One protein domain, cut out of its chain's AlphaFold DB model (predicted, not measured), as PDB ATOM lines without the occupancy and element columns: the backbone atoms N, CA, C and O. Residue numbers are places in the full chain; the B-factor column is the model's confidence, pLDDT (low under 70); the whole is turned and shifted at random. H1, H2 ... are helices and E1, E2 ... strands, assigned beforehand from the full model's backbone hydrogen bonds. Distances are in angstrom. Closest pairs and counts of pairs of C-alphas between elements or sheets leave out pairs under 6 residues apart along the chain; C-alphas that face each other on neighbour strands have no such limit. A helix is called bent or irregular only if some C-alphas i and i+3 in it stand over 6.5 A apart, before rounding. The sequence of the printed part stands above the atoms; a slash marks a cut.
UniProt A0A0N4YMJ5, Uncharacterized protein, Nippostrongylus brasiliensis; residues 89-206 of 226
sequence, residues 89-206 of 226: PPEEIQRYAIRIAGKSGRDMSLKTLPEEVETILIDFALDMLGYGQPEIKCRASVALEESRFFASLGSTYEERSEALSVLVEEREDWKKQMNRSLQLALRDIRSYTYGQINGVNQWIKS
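What this domain is: This is residues 89 to 206 of the 226 residues of an uncharacterized protein of Nippostrongylus brasiliensis (UniProt A0A0N4YMJ5). One long helix, H5, makes the spine of an elongated shape, and four shorter helices, H1 to H4, sit one after another along it. The chain passes along H5 through these four, folds back as H5 itself, and ends this part in a small two-stranded hairpin, E1 and E2, beyond the H1 end of the spine; between H1 and H2, residues 96 to 114 make a wide loop. The printed part has 118 residues with five named helices and two named strands, in the order H1 H2 H3 H4 H5 E1 E2; the sheet, E1 - E2, is antiparallel and the class is mostly helix. The whole is loose, with a radius of gyration of the C-alphas of 19.6 A, and spans 63 by 35 by 21 A.

How they stand to each other: Look first at H5, residues 157 to 189, the hub, which touches four helices. H1, residues 90 to 95, touches residues 186 to 189 of H5, about perpendicular at 78 degrees; their closest C-alphas, of Gln 94 and Ile 189, are 6.4 A apart. H2, residues 115 to 128, touches H5 at a steep tilt of 58 degrees, opposite ways, with C-alphas of Ile 122 and Met 178 closest at 6.0 A. H3, residues 134 to 137, touches H5, closest at C-alphas of Ile 136 and Val 168, 5.2 A. H4, residues 148 to 152, touches H5, closest at C-alphas of Phe 150 and Arg 160, 6.2 A. E1, residues 193 to 197, and E2, residues 200 to 204, form an antiparallel hairpin; find N 193 and O 204 at 2.9 A, and N 202 and O 195 at 2.9 A. H1 and E2 are near each other, with 5 pairs of C-alphas within 10 A. In H2, H4 and H5 every O i to N i+4 pair is within hydrogen-bond range; H1 has 0 of 2 but 3 of 3 O i to N i+3 pairs, and H3 is too short for an i+4 pair.

Where its parts are: Find C-alpha 90 at (-24.208, 15.339, 10.002), where H1 begins; it is neither bent nor irregular, but only just, with C-alphas 90 and 93 6.3 A apart. H2 measures 19.8 A, H3 4.9 A and H4 6.2 A. From C-alpha 157 at (-37.881, -32.647, 8.534), H5 runs 46.8 A to C-alpha 189. E1 and E2 each measure 11.1 A, and E2 ends at C-alpha 204, (-19.672, 17.824, 21.158).

The domain as a whole: The two farthest C-alphas, of Thr 156 and Asn 198, are 64.8 A apart. The printed part has no cut. H1 to H2 is a long link, in which residues 96 to 97 pair with 111 to 112, parallel. Mean pLDDT of the printed part is 79.3; look for values under 70 at residues 100 to 107, 116, 120, 124 to 130 and 199 to 201.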
ATOM      1  N   PRO A  89     -25.901  17.475   5.858       72.19
ATOM      2  CA  PRO A  89     -24.874  17.596   6.892       72.19
ATOM      3  C   PRO A  89     -25.127  16.656   8.101       72.19
ATOM      4  O   PRO A  89     -26.269  16.224   8.326       72.19
ATOM      5  N   PRO A  90     -24.098  16.315   8.908       73.06
ATOM      6  CA  PRO A  90     -24.208  15.339  10.002       73.06
ATOM      7  C   PRO A  90     -25.296  15.649  11.036       73.06
ATOM      8  O   PRO A  90     -25.927  14.740  11.565       73.06
ATOM      9  N   GLU A  91     -25.572  16.921  11.318       80.06
ATOM     10  CA  GLU A  91     -26.591  17.333  12.285       80.06
ATOM     11  C   GLU A  91     -28.032  16.995  11.875       80.06
ATOM     12  O   GLU A  91     -28.907  16.910  12.742       80.06
ATOM     13  N   GLU A  92     -28.308  16.754  10.587       83.38
ATOM     14  CA  GLU A  92     -29.667  16.454  10.118       83.38
ATOM     15  C   GLU A  92     -30.203  15.157  10.751       83.38
ATOM     16  O   GLU A  92     -31.411  15.041  10.983       83.38
ATOM     17  N   ILE A  93     -29.325  14.226  11.159       82.69
ATOM     18  CA  ILE A  93     -29.720  13.003  11.870       82.69
ATOM     19  C   ILE A  93     -30.489  13.282  13.172       82.69
ATOM     20  O   ILE A  93     -31.352  12.498  13.576       82.69
ATOM     21  N   GLN A  94     -30.248  14.431  13.818       86.12
ATOM     22  CA  GLN A  94     -30.911  14.805  15.070       86.12
ATOM     23  C   GLN A  94     -32.417  15.047  14.899       86.12
ATOM     24  O   GLN A  94     -33.160  14.995  15.881       86.12
ATOM     25  N   ARG A  95     -32.890  15.276  13.669       86.75
ATOM     26  CA  ARG A  95     -34.306  15.519  13.366       86.75
ATOM     27  C   ARG A  95     -35.133  14.246  13.217       86.75
ATOM     28  O   ARG A  95     -36.352  14.358  13.113       86.75
ATOM     29  N   TYR A  96     -34.514  13.065  13.224       84.75
ATOM     30  CA  TYR A  96     -35.204  11.795  12.996       84.75
ATOM     31  C   TYR A  96     -35.488  11.012  14.281       84.75
ATOM     32  O   TYR A  96     -34.735  11.046  15.256       84.75
ATOM     33  N   ALA A  97     -36.579  10.252  14.281       83.88
ATOM     34  CA  ALA A  97     -36.933   9.294  15.320       83.88
ATOM     35  C   ALA A  97     -37.603   8.056  14.714       83.88
ATOM     36  O   ALA A  97     -38.309   8.156  13.713       83.88
ATOM     37  N   ILE A  98     -37.457   6.907  15.375       77.56
ATOM     38  CA  ILE A  98     -38.286   5.731  15.087       77.56
ATOM     39  C   ILE A  98     -39.628   5.893  15.787       77.56
ATOM     40  O   ILE A  98     -39.684   6.159  16.999       77.56
ATOM     41  N   ARG A  99     -40.710   5.710  15.030       71.38
ATOM     42  CA  ARG A  99     -42.078   5.697  15.550       71.38
ATOM     43  C   ARG A  99     -42.593   4.264  15.542       71.38
ATOM     44  O   ARG A  99     -43.020   3.756  14.517       71.38
ATOM     45  N   ILE A 100     -42.593   3.633  16.711       61.94
ATOM     46  CA  ILE A 100     -43.217   2.320  16.889       61.94
ATOM     47  C   ILE A 100     -44.738   2.525  16.911       61.94
ATOM     48  O   ILE A 100     -45.246   3.310  17.721       61.94
ATOM     49  N   ALA A 101     -45.464   1.835  16.029       50.25
ATOM     50  CA  ALA A 101     -46.923   1.890  15.969       50.25
ATOM     51  C   ALA A 101     -47.539   1.654  17.365       50.25
ATOM     52  O   ALA A 101     -47.188   0.710  18.072       50.25
ATOM     53  N   GLY A 102     -48.426   2.557  17.796       47.91
ATOM     54  CA  GLY A 102     -49.108   2.491  19.097       47.91
ATOM     55  C   GLY A 102     -48.391   3.171  20.272       47.91
ATOM     56  O   GLY A 102     -49.001   3.348  21.325       47.91
ATOM     57  N   LYS A 103     -47.137   3.623  20.117       50.78
ATOM     58  CA  LYS A 103     -46.450   4.467  21.110       50.78
ATOM     59  C   LYS A 103     -46.008   5.775  20.467       50.78
ATOM     60  O   LYS A 103     -44.895   5.897  19.961       50.78
ATOM     61  N   SER A 104     -46.884   6.773  20.523       41.19
ATOM     62  CA  SER A 104     -46.567   8.150  20.144       41.19
ATOM     63  C   SER A 104     -45.366   8.647  20.951       41.19
ATOM     64  O   SER A 104     -45.454   8.879  22.159       41.19
ATOM     65  N   GLY A 105     -44.216   8.788  20.292       50.38
ATOM     66  CA  GLY A 105     -43.093   9.540  20.837       50.38
ATOM     67  C   GLY A 105     -43.541  10.971  21.139       50.38
ATOM     68  O   GLY A 105     -44.246  11.584  20.344       50.38
ATOM     69  N   ARG A 106     -43.145  11.479  22.311       56.78
ATOM     70  CA  ARG A 106     -43.620  12.732  22.933       56.78
ATOM     71  C   ARG A 106     -43.320  14.017  22.149       56.78
ATOM     72  O   ARG A 106     -43.804  15.068  22.547       56.78
ATOM     73  N   ASP A 107     -42.523  13.943  21.087       67.62
ATOM     74  CA  ASP A 107     -42.097  15.104  20.311       67.62
ATOM     75  C   ASP A 107     -42.563  14.978  18.859       67.62
ATOM     76  O   ASP A 107     -42.035  14.192  18.068       67.62
ATOM     77  N   MET A 108     -43.591  15.753  18.524       72.75
ATOM     78  CA  MET A 108     -44.193  15.762  17.193       72.75
ATOM     79  C   MET A 108     -43.347  16.525  16.168       72.75
ATOM     80  O   MET A 108     -43.642  16.423  14.980       72.75
ATOM     81  N   SER A 109     -42.300  17.241  16.596       81.69
ATOM     82  CA  SER A 109     -41.399  17.974  15.699       81.69
ATOM     83  C   SER A 109     -40.372  17.080  14.993       81.69
ATOM     84  O   SER A 109     -39.793  17.490  13.987       81.69
ATOM     85  N   LEU A 110     -40.168  15.847  15.478       84.56
ATOM     86  CA  LEU A 110     -39.233  14.891  14.887       84.56
ATOM     87  C   LEU A 110     -39.849  14.171  13.679       84.56
ATOM     88  O   LEU A 110     -40.962  13.629  13.749       84.56
ATOM     89  N   LYS A 111     -39.083  14.114  12.587       85.56
ATOM     90  CA  LYS A 111     -39.383  13.333  11.384       85.56
ATOM     91  C   LYS A 111     -39.277  11.840  11.699       85.56
ATOM     92  O   LYS A 111     -38.456  11.424  12.514       85.56
ATOM     93  N   THR A 112     -40.092  11.024  11.046       83.19
ATOM     94  CA  THR A 112     -39.900   9.569  11.077       83.19
ATOM     95  C   THR A 112     -38.650   9.224  10.271       83.19
ATOM     96  O   THR A 112     -38.461   9.787   9.191       83.19
ATOM     97  N   LEU A 113     -37.783   8.355  10.800       81.62
ATOM     98  CA  LEU A 113     -36.656   7.818  10.033       81.62
ATOM     99  C   LEU A 113     -37.201   7.109   8.775       81.62
ATOM    100  O   LEU A 113     -38.201   6.401   8.896       81.62
ATOM    101  N   PRO A 114     -36.616   7.308   7.578       81.06
ATOM    102  CA  PRO A 114     -37.062   6.597   6.385       81.06
ATOM    103  C   PRO A 114     -37.032   5.080   6.604       81.06
ATOM    104  O   PRO A 114     -36.032   4.545   7.079       81.06
ATOM    105  N   GLU A 115     -38.122   4.400   6.243       77.75
ATOM    106  CA  GLU A 115     -38.318   2.962   6.490       77.75
ATOM    107  C   GLU A 115     -37.216   2.098   5.865       77.75
ATOM    108  O   GLU A 115     -36.795   1.104   6.449       77.75
ATOM    109  N   GLU A 116     -36.702   2.504   4.705       67.94
ATOM    110  CA  GLU A 116     -35.586   1.838   4.034       67.94
ATOM    111  C   GLU A 116     -34.307   1.879   4.884       67.94
ATOM    112  O   GLU A 116     -33.661   0.855   5.085       67.94
ATOM    113  N   VAL A 117     -33.980   3.038   5.465       71.12
ATOM    114  CA  VAL A 117     -32.807   3.200   6.338       71.12
ATOM    115  C   VAL A 117     -32.989   2.421   7.638       71.12
ATOM    116  O   VAL A 117     -32.064   1.755   8.094       71.12
ATOM    117  N   GLU A 118     -34.185   2.481   8.229       76.12
ATOM    118  CA  GLU A 118     -34.533   1.703   9.421       76.12
ATOM    119  C   GLU A 118     -34.371   0.199   9.164       76.12
ATOM    120  O   GLU A 118     -33.706  -0.492   9.934       76.12
ATOM    121  N   THR A 119     -34.911  -0.288   8.047       75.25
ATOM    122  CA  THR A 119     -34.857  -1.698   7.654       75.25
ATOM    123  C   THR A 119     -33.425  -2.144   7.393       75.25
ATOM    124  O   THR A 119     -33.035  -3.182   7.910       75.25
ATOM    125  N   ILE A 120     -32.621  -1.355   6.670       69.94
ATOM    126  CA  ILE A 120     -31.208  -1.668   6.417       69.94
ATOM    127  C   ILE A 120     -30.437  -1.797   7.734       69.94
ATOM    128  O   ILE A 120     -29.729  -2.779   7.926       69.94
ATOM    129  N   LEU A 121     -30.589  -0.843   8.659       71.81
ATOM    130  CA  LEU A 121     -29.865  -0.862   9.937       71.81
ATOM    131  C   LEU A 121     -30.298  -2.021  10.846       71.81
ATOM    132  O   LEU A 121     -29.477  -2.570  11.577       71.81
ATOM    133  N   ILE A 122     -31.581  -2.382  10.820       74.94
ATOM    134  CA  ILE A 122     -32.121  -3.488  11.615       74.94
ATOM    135  C   ILE A 122     -31.746  -4.838  11.011       74.94
ATOM    136  O   ILE A 122     -31.312  -5.714  11.750       74.94
ATOM    137  N   ASP A 123     -31.900  -5.018   9.700       70.94
ATOM    138  CA  ASP A 123     -31.511  -6.257   9.031       70.94
ATOM    139  C   ASP A 123     -30.010  -6.486   9.176       70.94
ATOM    140  O   ASP A 123     -29.616  -7.577   9.561       70.94
ATOM    141  N   PHE A 124     -29.195  -5.443   9.016       67.31
ATOM    142  CA  PHE A 124     -27.762  -5.505   9.294       67.31
ATOM    143  C   PHE A 124     -27.464  -6.027  10.709       67.31
ATOM    144  O   PHE A 124     -26.630  -6.907  10.894       67.31
ATOM    145  N   ALA A 125     -28.183  -5.536  11.719       65.94
ATOM    146  CA  ALA A 125     -28.024  -5.990  13.097       65.94
ATOM    147  C   ALA A 125     -28.437  -7.452  13.312       65.94
ATOM    148  O   ALA A 125     -27.822  -8.179  14.088       65.94
ATOM    149  N   LEU A 126     -29.513  -7.870  12.648       69.50
ATOM    150  CA  LEU A 126     -30.021  -9.237  12.712       69.50
ATOM    151  C   LEU A 126     -29.096 -10.206  11.981       69.50
ATOM    152  O   LEU A 126     -28.916 -11.325  12.455       69.50
ATOM    153  N   ASP A 127     -28.478  -9.773  10.884       67.25
ATOM    154  CA  ASP A 127     -27.473 -10.534  10.150       67.25
ATOM    155  C   ASP A 127     -26.263 -10.822  11.054       67.25
ATOM    156  O   ASP A 127     -25.840 -11.974  11.147       67.25
ATOM    157  N   MET A 128     -25.792  -9.826  11.817       60.62
ATOM    158  CA  MET A 128     -24.714 -10.001  12.806       60.62
ATOM    159  C   MET A 128     -25.069 -10.975  13.940       60.62
ATOM    160  O   MET A 128     -24.196 -11.621  14.505       60.62
ATOM    161  N   LEU A 129     -26.351 -11.083  14.295       61.28
ATOM    162  CA  LEU A 129     -26.838 -12.021  15.311       61.28
ATOM    163  C   LEU A 129     -27.122 -13.426  14.740       61.28
ATOM    164  O   LEU A 129     -27.623 -14.286  15.459       61.28
ATOM    165  N   GLY A 130     -26.851 -13.658  13.451       67.69
ATOM    166  CA  GLY A 130     -27.114 -14.929  12.771       67.69
ATOM    167  C   GLY A 130     -28.553 -15.109  12.268       67.69
ATOM    168  O   GLY A 130     -28.864 -16.126  11.652       67.69
ATOM    169  N   TYR A 131     -29.427 -14.111  12.437       75.12
ATOM    170  CA  TYR A 131     -30.826 -14.130  11.974       75.12
ATOM    171  C   TYR A 131     -31.014 -13.566  10.553       75.12
ATOM    172  O   TYR A 131     -32.134 -13.249  10.134       75.12
ATOM    173  N   GLY A 132     -29.917 -13.432   9.808       73.00
ATOM    174  CA  GLY A 132     -29.900 -12.955   8.427       73.00
ATOM    175  C   GLY A 132     -30.196 -14.007   7.364       73.00
ATOM    176  O   GLY A 132     -30.334 -13.677   6.186       73.00
ATOM    177  N   GLN A 133     -30.303 -15.276   7.762       78.19
ATOM    178  CA  GLN A 133     -30.491 -16.377   6.819       78.19
ATOM    179  C   GLN A 133     -31.816 -16.227   6.053       78.19
ATOM    180  O   GLN A 133     -32.847 -15.950   6.680       78.19
ATOM    181  N   PRO A 134     -31.838 -16.426   4.720       81.19
ATOM    182  CA  PRO A 134     -33.049 -16.307   3.908       81.19
ATOM    183  C   PRO A 134     -34.227 -17.142   4.427       81.19
ATOM    184  O   PRO A 134     -35.366 -16.683   4.398       81.19
ATOM    185  N   GLU A 135     -33.950 -18.331   4.960       88.62
ATOM    186  CA  GLU A 135     -34.932 -19.248   5.540       88.62
ATOM    187  C   GLU A 135     -35.622 -18.653   6.774       88.62
ATOM    188  O   GLU A 135     -36.809 -18.902   6.991       88.62
ATOM    189  N   ILE A 136     -34.891 -17.852   7.557       87.12
ATOM    190  CA  ILE A 136     -35.396 -17.154   8.745       87.12
ATOM    191  C   ILE A 136     -36.081 -15.838   8.334       87.12
ATOM    192  O   ILE A 136     -37.148 -15.506   8.846       87.12
ATOM    193  N   LYS A 137     -35.501 -15.082   7.387       82.94
ATOM    194  CA  LYS A 137     -36.045 -13.789   6.923       82.94
ATOM    195  C   LYS A 137     -37.370 -13.952   6.182       82.94
ATOM    196  O   LYS A 137     -38.302 -13.182   6.404       82.94
ATOM    197  N   CYS A 138     -37.439 -14.912   5.264       83.31
ATOM    198  CA  CYS A 138     -38.616 -15.162   4.446       83.31
ATOM    199  C   CYS A 138     -38.661 -16.630   4.008       83.31
ATOM    200  O   CYS A 138     -38.227 -16.999   2.920       83.31
ATOM    201  N   ARG A 139     -39.270 -17.480   4.840       81.69
ATOM    202  CA  ARG A 139     -39.418 -18.919   4.559       81.69
ATOM    203  C   ARG A 139     -40.017 -19.214   3.177       81.69
ATOM    204  O   ARG A 139     -39.618 -20.170   2.527       81.69
ATOM    205  N   ALA A 140     -40.961 -18.390   2.722       83.88
ATOM    206  CA  ALA A 140     -41.627 -18.557   1.429       83.88
ATOM    207  C   ALA A 140     -40.730 -18.261   0.213       83.88
ATOM    208  O   ALA A 140     -41.083 -18.657  -0.895       83.88
ATOM    209  N   SER A 141     -39.595 -17.576   0.387       82.75
ATOM    210  CA  SER A 141     -38.689 -17.253  -0.720       82.75
ATOM    211  C   SER A 141     -37.607 -18.309  -0.963       82.75
ATOM    212  O   SER A 141     -36.733 -18.080  -1.797       82.75
ATOM    213  N   VAL A 142     -37.621 -19.435  -0.239       88.25
ATOM    214  CA  VAL A 142     -36.546 -20.440  -0.274       88.25
ATOM    215  C   VAL A 142     -37.110 -21.847  -0.469       88.25
ATOM    216  O   VAL A 142     -38.086 -22.229   0.173       88.25
ATOM    217  N   ALA A 143     -36.458 -22.642  -1.321       91.12
ATOM    218  CA  ALA A 143     -36.680 -24.084  -1.398       91.12
ATOM    219  C   ALA A 143     -35.978 -24.769  -0.211       91.12
ATOM    220  O   ALA A 143     -34.762 -24.974  -0.226       91.12
ATOM    221  N   LEU A 144     -36.730 -25.071   0.852       90.06
ATOM    222  CA  LEU A 144     -36.168 -25.569   2.113       90.06
ATOM    223  C   LEU A 144     -35.472 -26.921   1.964       90.06
ATOM    224  O   LEU A 144     -34.459 -27.153   2.619       90.06
ATOM    225  N   GLU A 145     -35.972 -27.803   1.096       87.25
ATOM    226  CA  GLU A 145     -35.379 -29.124   0.877       87.25
ATOM    227  C   GLU A 145     -33.964 -29.054   0.278       87.25
ATOM    228  O   GLU A 145     -33.173 -29.979   0.461       87.25
ATOM    229  N   GLU A 146     -33.626 -27.952  -0.393       90.00
ATOM    230  CA  GLU A 146     -32.313 -27.707  -1.002       90.00
ATOM    231  C   GLU A 146     -31.386 -26.880  -0.093       90.00
ATOM    232  O   GLU A 146     -30.193 -26.720  -0.373       90.00
ATOM    233  N   SER A 147     -31.907 -26.359   1.021       90.00
ATOM    234  CA  SER A 147     -31.154 -25.495   1.922       90.00
ATOM    235  C   SER A 147     -30.196 -26.289   2.810       90.00
ATOM    236  O   SER A 147     -30.590 -27.098   3.654       90.00
ATOM    237  N   ARG A 148     -28.899 -25.977   2.684       89.81
ATOM    238  CA  ARG A 148     -27.855 -26.479   3.595       89.81
ATOM    239  C   ARG A 148     -28.056 -25.986   5.025       89.81
ATOM    240  O   ARG A 148     -27.786 -26.736   5.959       89.81
ATOM    241  N   PHE A 149     -28.532 -24.751   5.186       86.44
ATOM    242  CA  PHE A 149     -28.843 -24.192   6.496       86.44
ATOM    243  C   PHE A 149     -29.979 -24.982   7.145       86.44
ATOM    244  O   PHE A 149     -29.793 -25.534   8.226       86.44
ATOM    245  N   PHE A 150     -31.101 -25.158   6.446       91.25
ATOM    246  CA  PHE A 150     -32.228 -25.939   6.952       91.25
ATOM    247  C   PHE A 150     -31.832 -27.386   7.265       91.25
ATOM    248  O   PHE A 150     -32.194 -27.911   8.314       91.25
ATOM    249  N   ALA A 151     -31.025 -28.018   6.406       91.31
ATOM    250  CA  ALA A 151     -30.519 -29.367   6.638       91.31
ATOM    251  C   ALA A 151     -29.666 -29.493   7.913       91.31
ATOM    252  O   ALA A 151     -29.639 -30.564   8.519       91.31
ATOM    253  N   SER A 152     -28.995 -28.414   8.327       90.31
ATOM    254  CA  SER A 152     -28.165 -28.384   9.536       90.31
ATOM    255  C   SER A 152     -28.962 -28.287  10.842       90.31
ATOM    256  O   SER A 152     -28.417 -28.592  11.897       90.31
ATOM    257  N   LEU A 153     -30.248 -27.914  10.784       87.12
ATOM    258  CA  LEU A 153     -31.075 -27.669  11.974       87.12
ATOM    259  C   LEU A 153     -31.577 -28.942  12.676       87.12
ATOM    260  O   LEU A 153     -32.127 -28.859  13.768       87.12
ATOM    261  N   GLY A 154     -31.426 -30.117  12.065       93.81
ATOM    262  CA  GLY A 154     -31.943 -31.367  12.621       93.81
ATOM    263  C   GLY A 154     -31.746 -32.564  11.699       93.81
ATOM    264  O   GLY A 154     -31.341 -32.429  10.540       93.81
ATOM    265  N   SER A 155     -32.048 -33.758  12.200       94.50
ATOM    266  CA  SER A 155     -31.912 -34.996  11.423       94.50
ATOM    267  C   SER A 155     -33.164 -35.290  10.601       94.50
ATOM    268  O   SER A 155     -33.062 -35.839   9.503       94.50
ATOM    269  N   THR A 156     -34.334 -34.895  11.104       96.56
ATOM    270  CA  THR A 156     -35.631 -35.086  10.439       96.56
ATOM    271  C   THR A 156     -36.223 -33.767   9.942       96.56
ATOM    272  O   THR A 156     -35.815 -32.686  10.363       96.56
ATOM    273  N   TYR A 157     -37.186 -33.841   9.020       95.06
ATOM    274  CA  TYR A 157     -37.881 -32.647   8.534       95.06
ATOM    275  C   TYR A 157     -38.670 -31.957   9.657       95.06
ATOM    276  O   TYR A 157     -38.578 -30.736   9.788       95.06
ATOM    277  N   GLU A 158     -39.390 -32.722  10.488       96.44
ATOM    278  CA  GLU A 158     -40.079 -32.204  11.675       96.44
ATOM    279  C   GLU A 158     -39.134 -31.422  12.597       96.44
ATOM    280  O   GLU A 158     -39.404 -30.252  12.864       96.44
ATOM    281  N   GLU A 159     -38.004 -32.014  13.007       96.25
ATOM    282  CA  GLU A 159     -37.014 -31.352  13.876       96.25
ATOM    283  C   GLU A 159     -36.510 -30.039  13.264       96.25
ATOM    284  O   GLU A 159     -36.471 -29.006  13.932       96.25
ATOM    285  N   ARG A 160     -36.160 -30.055  11.970       95.81
ATOM    286  CA  ARG A 160     -35.677 -28.860  11.262       95.81
ATOM    287  C   ARG A 160     -36.744 -27.776  11.184       95.81
ATOM    288  O   ARG A 160     -36.434 -26.599  11.327       95.81
ATOM    289  N   SER A 161     -37.997 -28.153  10.925       94.50
ATOM    290  CA  SER A 161     -39.109 -27.206  10.820       94.50
ATOM    291  C   SER A 161     -39.449 -26.578  12.170       94.50
ATOM    292  O   SER A 161     -39.770 -25.390  12.216       94.50
ATOM    293  N   GLU A 162     -39.381 -27.347  13.255       96.44
ATOM    294  CA  GLU A 162     -39.557 -26.838  14.616       96.44
ATOM    295  C   GLU A 162     -38.424 -25.873  14.991       96.44
ATOM    296  O   GLU A 162     -38.696 -24.722  15.332       96.44
ATOM    297  N   ALA A 163     -37.163 -26.274  14.796       92.56
ATOM    298  CA  ALA A 163     -35.999 -25.421  15.040       92.56
ATOM    299  C   ALA A 163     -36.026 -24.128  14.205       92.56
ATOM    300  O   ALA A 163     -35.769 -23.043  14.724       92.56
ATOM    301  N   LEU A 164     -36.403 -24.209  12.923       92.69
ATOM    302  CA  LEU A 164     -36.558 -23.026  12.075       92.69
ATOM    303  C   LEU A 164     -37.659 -22.094  12.597       92.69
ATOM    304  O   LEU A 164     -37.516 -20.878  12.512       92.69
ATOM    305  N   SER A 165     -38.752 -22.644  13.129       94.69
ATOM    306  CA  SER A 165     -39.857 -21.837  13.657       94.69
ATOM    307  C   SER A 165     -39.426 -21.061  14.904       94.69
ATOM    308  O   SER A 165     -39.716 -19.871  14.995       94.69
ATOM    309  N   VAL A 166     -38.645 -21.689  15.792       92.06
ATOM    310  CA  VAL A 166     -38.022 -21.015  16.944       92.06
ATOM    311  C   VAL A 166     -37.138 -19.853  16.486       92.06
ATOM    312  O   VAL A 166     -37.311 -18.733  16.956       92.06
ATOM    313  N   LEU A 167     -36.260 -20.074  15.502       85.00
ATOM    314  CA  LEU A 167     -35.372 -19.023  14.983       85.00
ATOM    315  C   LEU A 167     -36.136 -17.848  14.350       85.00
ATOM    316  O   LEU A 167     -35.704 -16.698  14.446       85.00
ATOM    317  N   VAL A 168     -37.270 -18.114  13.693       90.94
ATOM    318  CA  VAL A 168     -38.142 -17.069  13.128       90.94
ATOM    319  C   VAL A 168     -38.786 -16.232  14.236       90.94
ATOM    320  O   VAL A 168     -38.845 -15.006  14.119       90.94
ATOM    321  N   GLU A 169     -39.240 -16.861  15.320       90.31
ATOM    322  CA  GLU A 169     -39.788 -16.154  16.483       90.31
ATOM    323  C   GLU A 169     -38.715 -15.318  17.194       90.31
ATOM    324  O   GLU A 169     -38.920 -14.127  17.451       90.31
ATOM    325  N   GLU A 170     -37.536 -15.900  17.425       84.44
ATOM    326  CA  GLU A 170     -36.386 -15.208  18.011       84.44
ATOM    327  C   GLU A 170     -35.956 -14.004  17.165       84.44
ATOM    328  O   GLU A 170     -35.698 -12.928  17.712       84.44
ATOM    329  N   ARG A 171     -35.948 -14.133  15.831       85.88
ATOM    330  CA  ARG A 171     -35.663 -13.016  14.921       85.88
ATOM    331  C   ARG A 171     -36.613 -11.845  15.150       85.88
ATOM    332  O   ARG A 171     -36.166 -10.697  15.172       85.88
ATOM    333  N   GLU A 172     -37.909 -12.097  15.316       88.56
ATOM    334  CA  GLU A 172     -38.890 -11.033  15.562       88.56
ATOM    335  C   GLU A 172     -38.705 -10.378  16.938       88.56
ATOM    336  O   GLU A 172     -38.886  -9.163  17.085       88.56
ATOM    337  N   ASP A 173     -38.283 -11.135  17.948       83.12
ATOM    338  CA  ASP A 173     -37.949 -10.575  19.255       83.12
ATOM    339  C   ASP A 173     -36.676  -9.730  19.215       83.12
ATOM    340  O   ASP A 173     -36.670  -8.595  19.710       83.12
ATOM    341  N   TRP A 174     -35.629 -10.204  18.543       78.81
ATOM    342  CA  TRP A 174     -34.424  -9.417  18.307       78.81
ATOM    343  C   TRP A 174     -34.710  -8.171  17.482       78.81
ATOM    344  O   TRP A 174     -34.236  -7.091  17.829       78.81
ATOM    345  N   LYS A 175     -35.581  -8.248  16.473       84.50
ATOM    346  CA  LYS A 175     -36.016  -7.088  15.688       84.50
ATOM    347  C   LYS A 175     -36.637  -6.006  16.574       84.50
ATOM    348  O   LYS A 175     -36.337  -4.821  16.406       84.50
ATOM    349  N   LYS A 176     -37.462  -6.376  17.563       82.56
ATOM    350  CA  LYS A 176     -38.020  -5.424  18.550       82.56
ATOM    351  C   LYS A 176     -36.921  -4.803  19.415       82.56
ATOM    352  O   LYS A 176     -36.976  -3.607  19.716       82.56
ATOM    353  N   GLN A 177     -35.923  -5.592  19.813       77.38
ATOM    354  CA  GLN A 177     -34.780  -5.098  20.579       77.38
ATOM    355  C   GLN A 177     -33.915  -4.128  19.760       77.38
ATOM    356  O   GLN A 177     -33.589  -3.048  20.253       77.38
ATOM    357  N   MET A 178     -33.622  -4.450  18.497       77.69
ATOM    358  CA  MET A 178     -32.840  -3.602  17.589       77.69
ATOM    359  C   MET A 178     -33.546  -2.276  17.312       77.69
ATOM    360  O   MET A 178     -32.931  -1.217  17.429       77.69
ATOM    361  N   ASN A 179     -34.862  -2.310  17.087       79.69
ATOM    362  CA  ASN A 179     -35.702  -1.113  17.009       79.69
ATOM    363  C   ASN A 179     -35.557  -0.214  18.241       79.69
ATOM    364  O   ASN A 179     -35.366   1.001  18.141       79.69
ATOM    365  N   ARG A 180     -35.625  -0.810  19.437       76.56
ATOM    366  CA  ARG A 180     -35.451  -0.071  20.689       76.56
ATOM    367  C   ARG A 180     -34.056   0.548  20.770       76.56
ATOM    368  O   ARG A 180     -33.950   1.722  21.114       76.56
ATOM    369  N   SER A 181     -33.007  -0.197  20.444       75.56
ATOM    370  CA  SER A 181     -31.627   0.302  20.469       75.56
ATOM    371  C   SER A 181     -31.379   1.421  19.469       75.56
ATOM    372  O   SER A 181     -30.793   2.437  19.838       75.56
ATOM    373  N   LEU A 182     -31.903   1.301  18.252       79.44
ATOM    374  CA  LEU A 182     -31.841   2.345  17.233       79.44
ATOM    375  C   LEU A 182     -32.556   3.622  17.719       79.44
ATOM    376  O   LEU A 182     -32.033   4.729  17.592       79.44
ATOM    377  N   GLN A 183     -33.700   3.484  18.401       80.12
ATOM    378  CA  GLN A 183     -34.402   4.619  19.008       80.12
ATOM    379  C   GLN A 183     -33.591   5.267  20.145       80.12
ATOM    380  O   GLN A 183     -33.587   6.495  20.289       80.12
ATOM    381  N   LEU A 184     -32.915   4.459  20.968       77.38
ATOM    382  CA  LEU A 184     -32.034   4.935  22.036       77.38
ATOM    383  C   LEU A 184     -30.813   5.670  21.470       77.38
ATOM    384  O   LEU A 184     -30.473   6.727  21.997       77.38
ATOM    385  N   ALA A 185     -30.212   5.161  20.394       77.81
ATOM    386  CA  ALA A 185     -29.096   5.791  19.693       77.81
ATOM    387  C   ALA A 185     -29.496   7.151  19.102       77.81
ATOM    388  O   ALA A 185     -28.842   8.158  19.370       77.81
ATOM    389  N   LEU A 186     -30.646   7.227  18.418       81.75
ATOM    390  CA  LEU A 186     -31.197   8.495  17.920       81.75
ATOM    391  C   LEU A 186     -31.498   9.491  19.054       81.75
ATOM    392  O   LEU A 186     -31.346  10.704  18.910       81.75
ATOM    393  N   ARG A 187     -31.934   9.007  20.222       81.94
ATOM    394  CA  ARG A 187     -32.116   9.872  21.394       81.94
ATOM    395  C   ARG A 187     -30.791  10.355  21.964       81.94
ATOM    396  O   ARG A 187     -30.725  11.499  22.405       81.94
ATOM    397  N   ASP A 188     -29.780   9.498  21.981       78.19
ATOM    398  CA  ASP A 188     -28.458   9.846  22.480       78.19
ATOM    399  C   ASP A 188     -27.806  10.904  21.587       78.19
ATOM    400  O   ASP A 188     -27.414  11.949  22.103       78.19
ATOM    401  N   ILE A 189     -27.811  10.719  20.259       80.94
ATOM    402  CA  ILE A 189     -27.218  11.675  19.308       80.94
ATOM    403  C   ILE A 189     -27.851  13.072  19.396       80.94
ATOM    404  O   ILE A 189     -27.154  14.080  19.300       80.94
ATOM    405  N   ARG A 190     -29.155  13.168  19.689       84.88
ATOM    406  CA  ARG A 190     -29.846  14.452  19.930       84.88
ATOM    407  C   ARG A 190     -29.347  15.218  21.153       84.88
ATOM    408  O   ARG A 190     -29.608  16.409  21.269       84.88
ATOM    409  N   SER A 191     -28.676  14.549  22.084       81.69
ATOM    410  CA  SER A 191     -28.085  15.211  23.248       81.69
ATOM    411  C   SER A 191     -26.666  15.733  22.999       81.69
ATOM    412  O   SER A 191     -26.121  16.414  23.868       81.69
ATOM    413  N   TYR A 192     -26.088  15.457  21.827       82.06
ATOM    414  CA  TYR A 192     -24.851  16.080  21.365       82.06
ATOM    415  C   TYR A 192     -25.159  17.397  20.651       82.06
ATOM    416  O   TYR A 192     -26.268  17.636  20.175       82.06
ATOM    417  N   THR A 193     -24.157  18.255  20.539       82.88
ATOM    418  CA  THR A 193     -24.192  19.436  19.674       82.88
ATOM    419  C   THR A 193     -23.169  19.238  18.572       82.88
ATOM    420  O   THR A 193     -22.023  18.928  18.876       82.88
ATOM    421  N   TYR A 194     -23.550  19.401  17.310       80.75
ATOM    422  CA  TYR A 194     -22.567  19.449  16.232       80.75
ATOM    423  C   TYR A 194     -22.027  20.873  16.110       80.75
ATOM    424  O   TYR A 194     -22.794  21.837  16.125       80.75
ATOM    425  N   GLY A 195     -20.708  21.026  16.064       79.00
ATOM    426  CA  GLY A 195     -20.088  22.342  16.013       79.00
ATOM    427  C   GLY A 195     -18.589  22.278  15.795       79.00
ATOM    428  O   GLY A 195     -18.015  21.207  15.613       79.00
ATOM    429  N   GLN A 196     -17.948  23.443  15.825       78.19
ATOM    430  CA  GLN A 196     -16.522  23.564  15.561       78.19
ATOM    431  C   GLN A 196     -15.735  23.666  16.872       78.19
ATOM    432  O   GLN A 196     -15.969  24.564  17.682       78.19
ATOM    433  N   ILE A 197     -14.774  22.765  17.072       71.81
ATOM    434  CA  ILE A 197     -13.769  22.850  18.139       71.81
ATOM    435  C   ILE A 197     -12.407  22.900  17.456       71.81
ATOM    436  O   ILE A 197     -12.115  22.048  16.619       71.81
ATOM    437  N   ASN A 198     -11.601  23.914  17.786       74.19
ATOM    438  CA  ASN A 198     -10.239  24.094  17.265       74.19
ATOM    439  C   ASN A 198     -10.144  24.039  15.724       74.19
ATOM    440  O   ASN A 198      -9.169  23.582  15.137       74.19
ATOM    441  N   GLY A 199     -11.180  24.540  15.046       64.44
ATOM    442  CA  GLY A 199     -11.239  24.576  13.585       64.44
ATOM    443  C   GLY A 199     -11.823  23.317  12.933       64.44
ATOM    444  O   GLY A 199     -12.021  23.324  11.720       64.44
ATOM    445  N   VAL A 200     -12.157  22.275  13.701       64.00
ATOM    446  CA  VAL A 200     -12.687  20.997  13.194       64.00
ATOM    447  C   VAL A 200     -14.158  20.831  13.571       64.00
ATOM    448  O   VAL A 200     -14.517  20.960  14.744       64.00
ATOM    449  N   ASN A 201     -15.001  20.516  12.584       68.94
ATOM    450  CA  ASN A 201     -16.404  20.172  12.811       68.94
ATOM    451  C   ASN A 201     -16.503  18.776  13.433       68.94
ATOM    452  O   ASN A 201     -15.997  17.805  12.871       68.94
ATOM    453  N   GLN A 202     -17.127  18.682  14.604       72.62
ATOM    454  CA  GLN A 202     -17.239  17.439  15.357       72.62
ATOM    455  C   GLN A 202     -18.446  17.439  16.300       72.62
ATOM    456  O   GLN A 202     -19.014  18.481  16.637       72.62
ATOM    457  N   TRP A 203     -18.821  16.245  16.759       74.81
ATOM    458  CA  TRP A 203     -19.868  16.065  17.761       74.81
ATOM    459  C   TRP A 203     -19.354  16.379  19.167       74.81
ATOM    460  O   TRP A 203     -18.414  15.766  19.668       74.81
ATOM    461  N   ILE A 204     -20.020  17.313  19.836       78.00
ATOM    462  CA  ILE A 204     -19.672  17.824  21.158       78.00
ATOM    463  C   ILE A 204     -20.647  17.249  22.184       78.00
ATOM    464  O   ILE A 204     -21.859  17.455  22.102       78.00
ATOM    465  N   LYS A 205     -20.118  16.537  23.184       74.38
ATOM    466  CA  LYS A 205     -20.907  15.964  24.287       74.38
ATOM    467  C   LYS A 205     -21.536  17.043  25.166       74.38
ATOM    468  O   LYS A 205     -20.880  18.024  25.535       74.38
ATOM    469  N   SER A 206     -22.766  16.802  25.615       73.62
ATOM    470  CA  SER A 206     -23.400  17.640  26.641       73.62
ATOM    471  C   SER A 206     -22.758  17.453  28.023       73.62
ATOM    472  O   SER A 206     -22.172  16.412  28.327       73.62
TER     473      SER A 206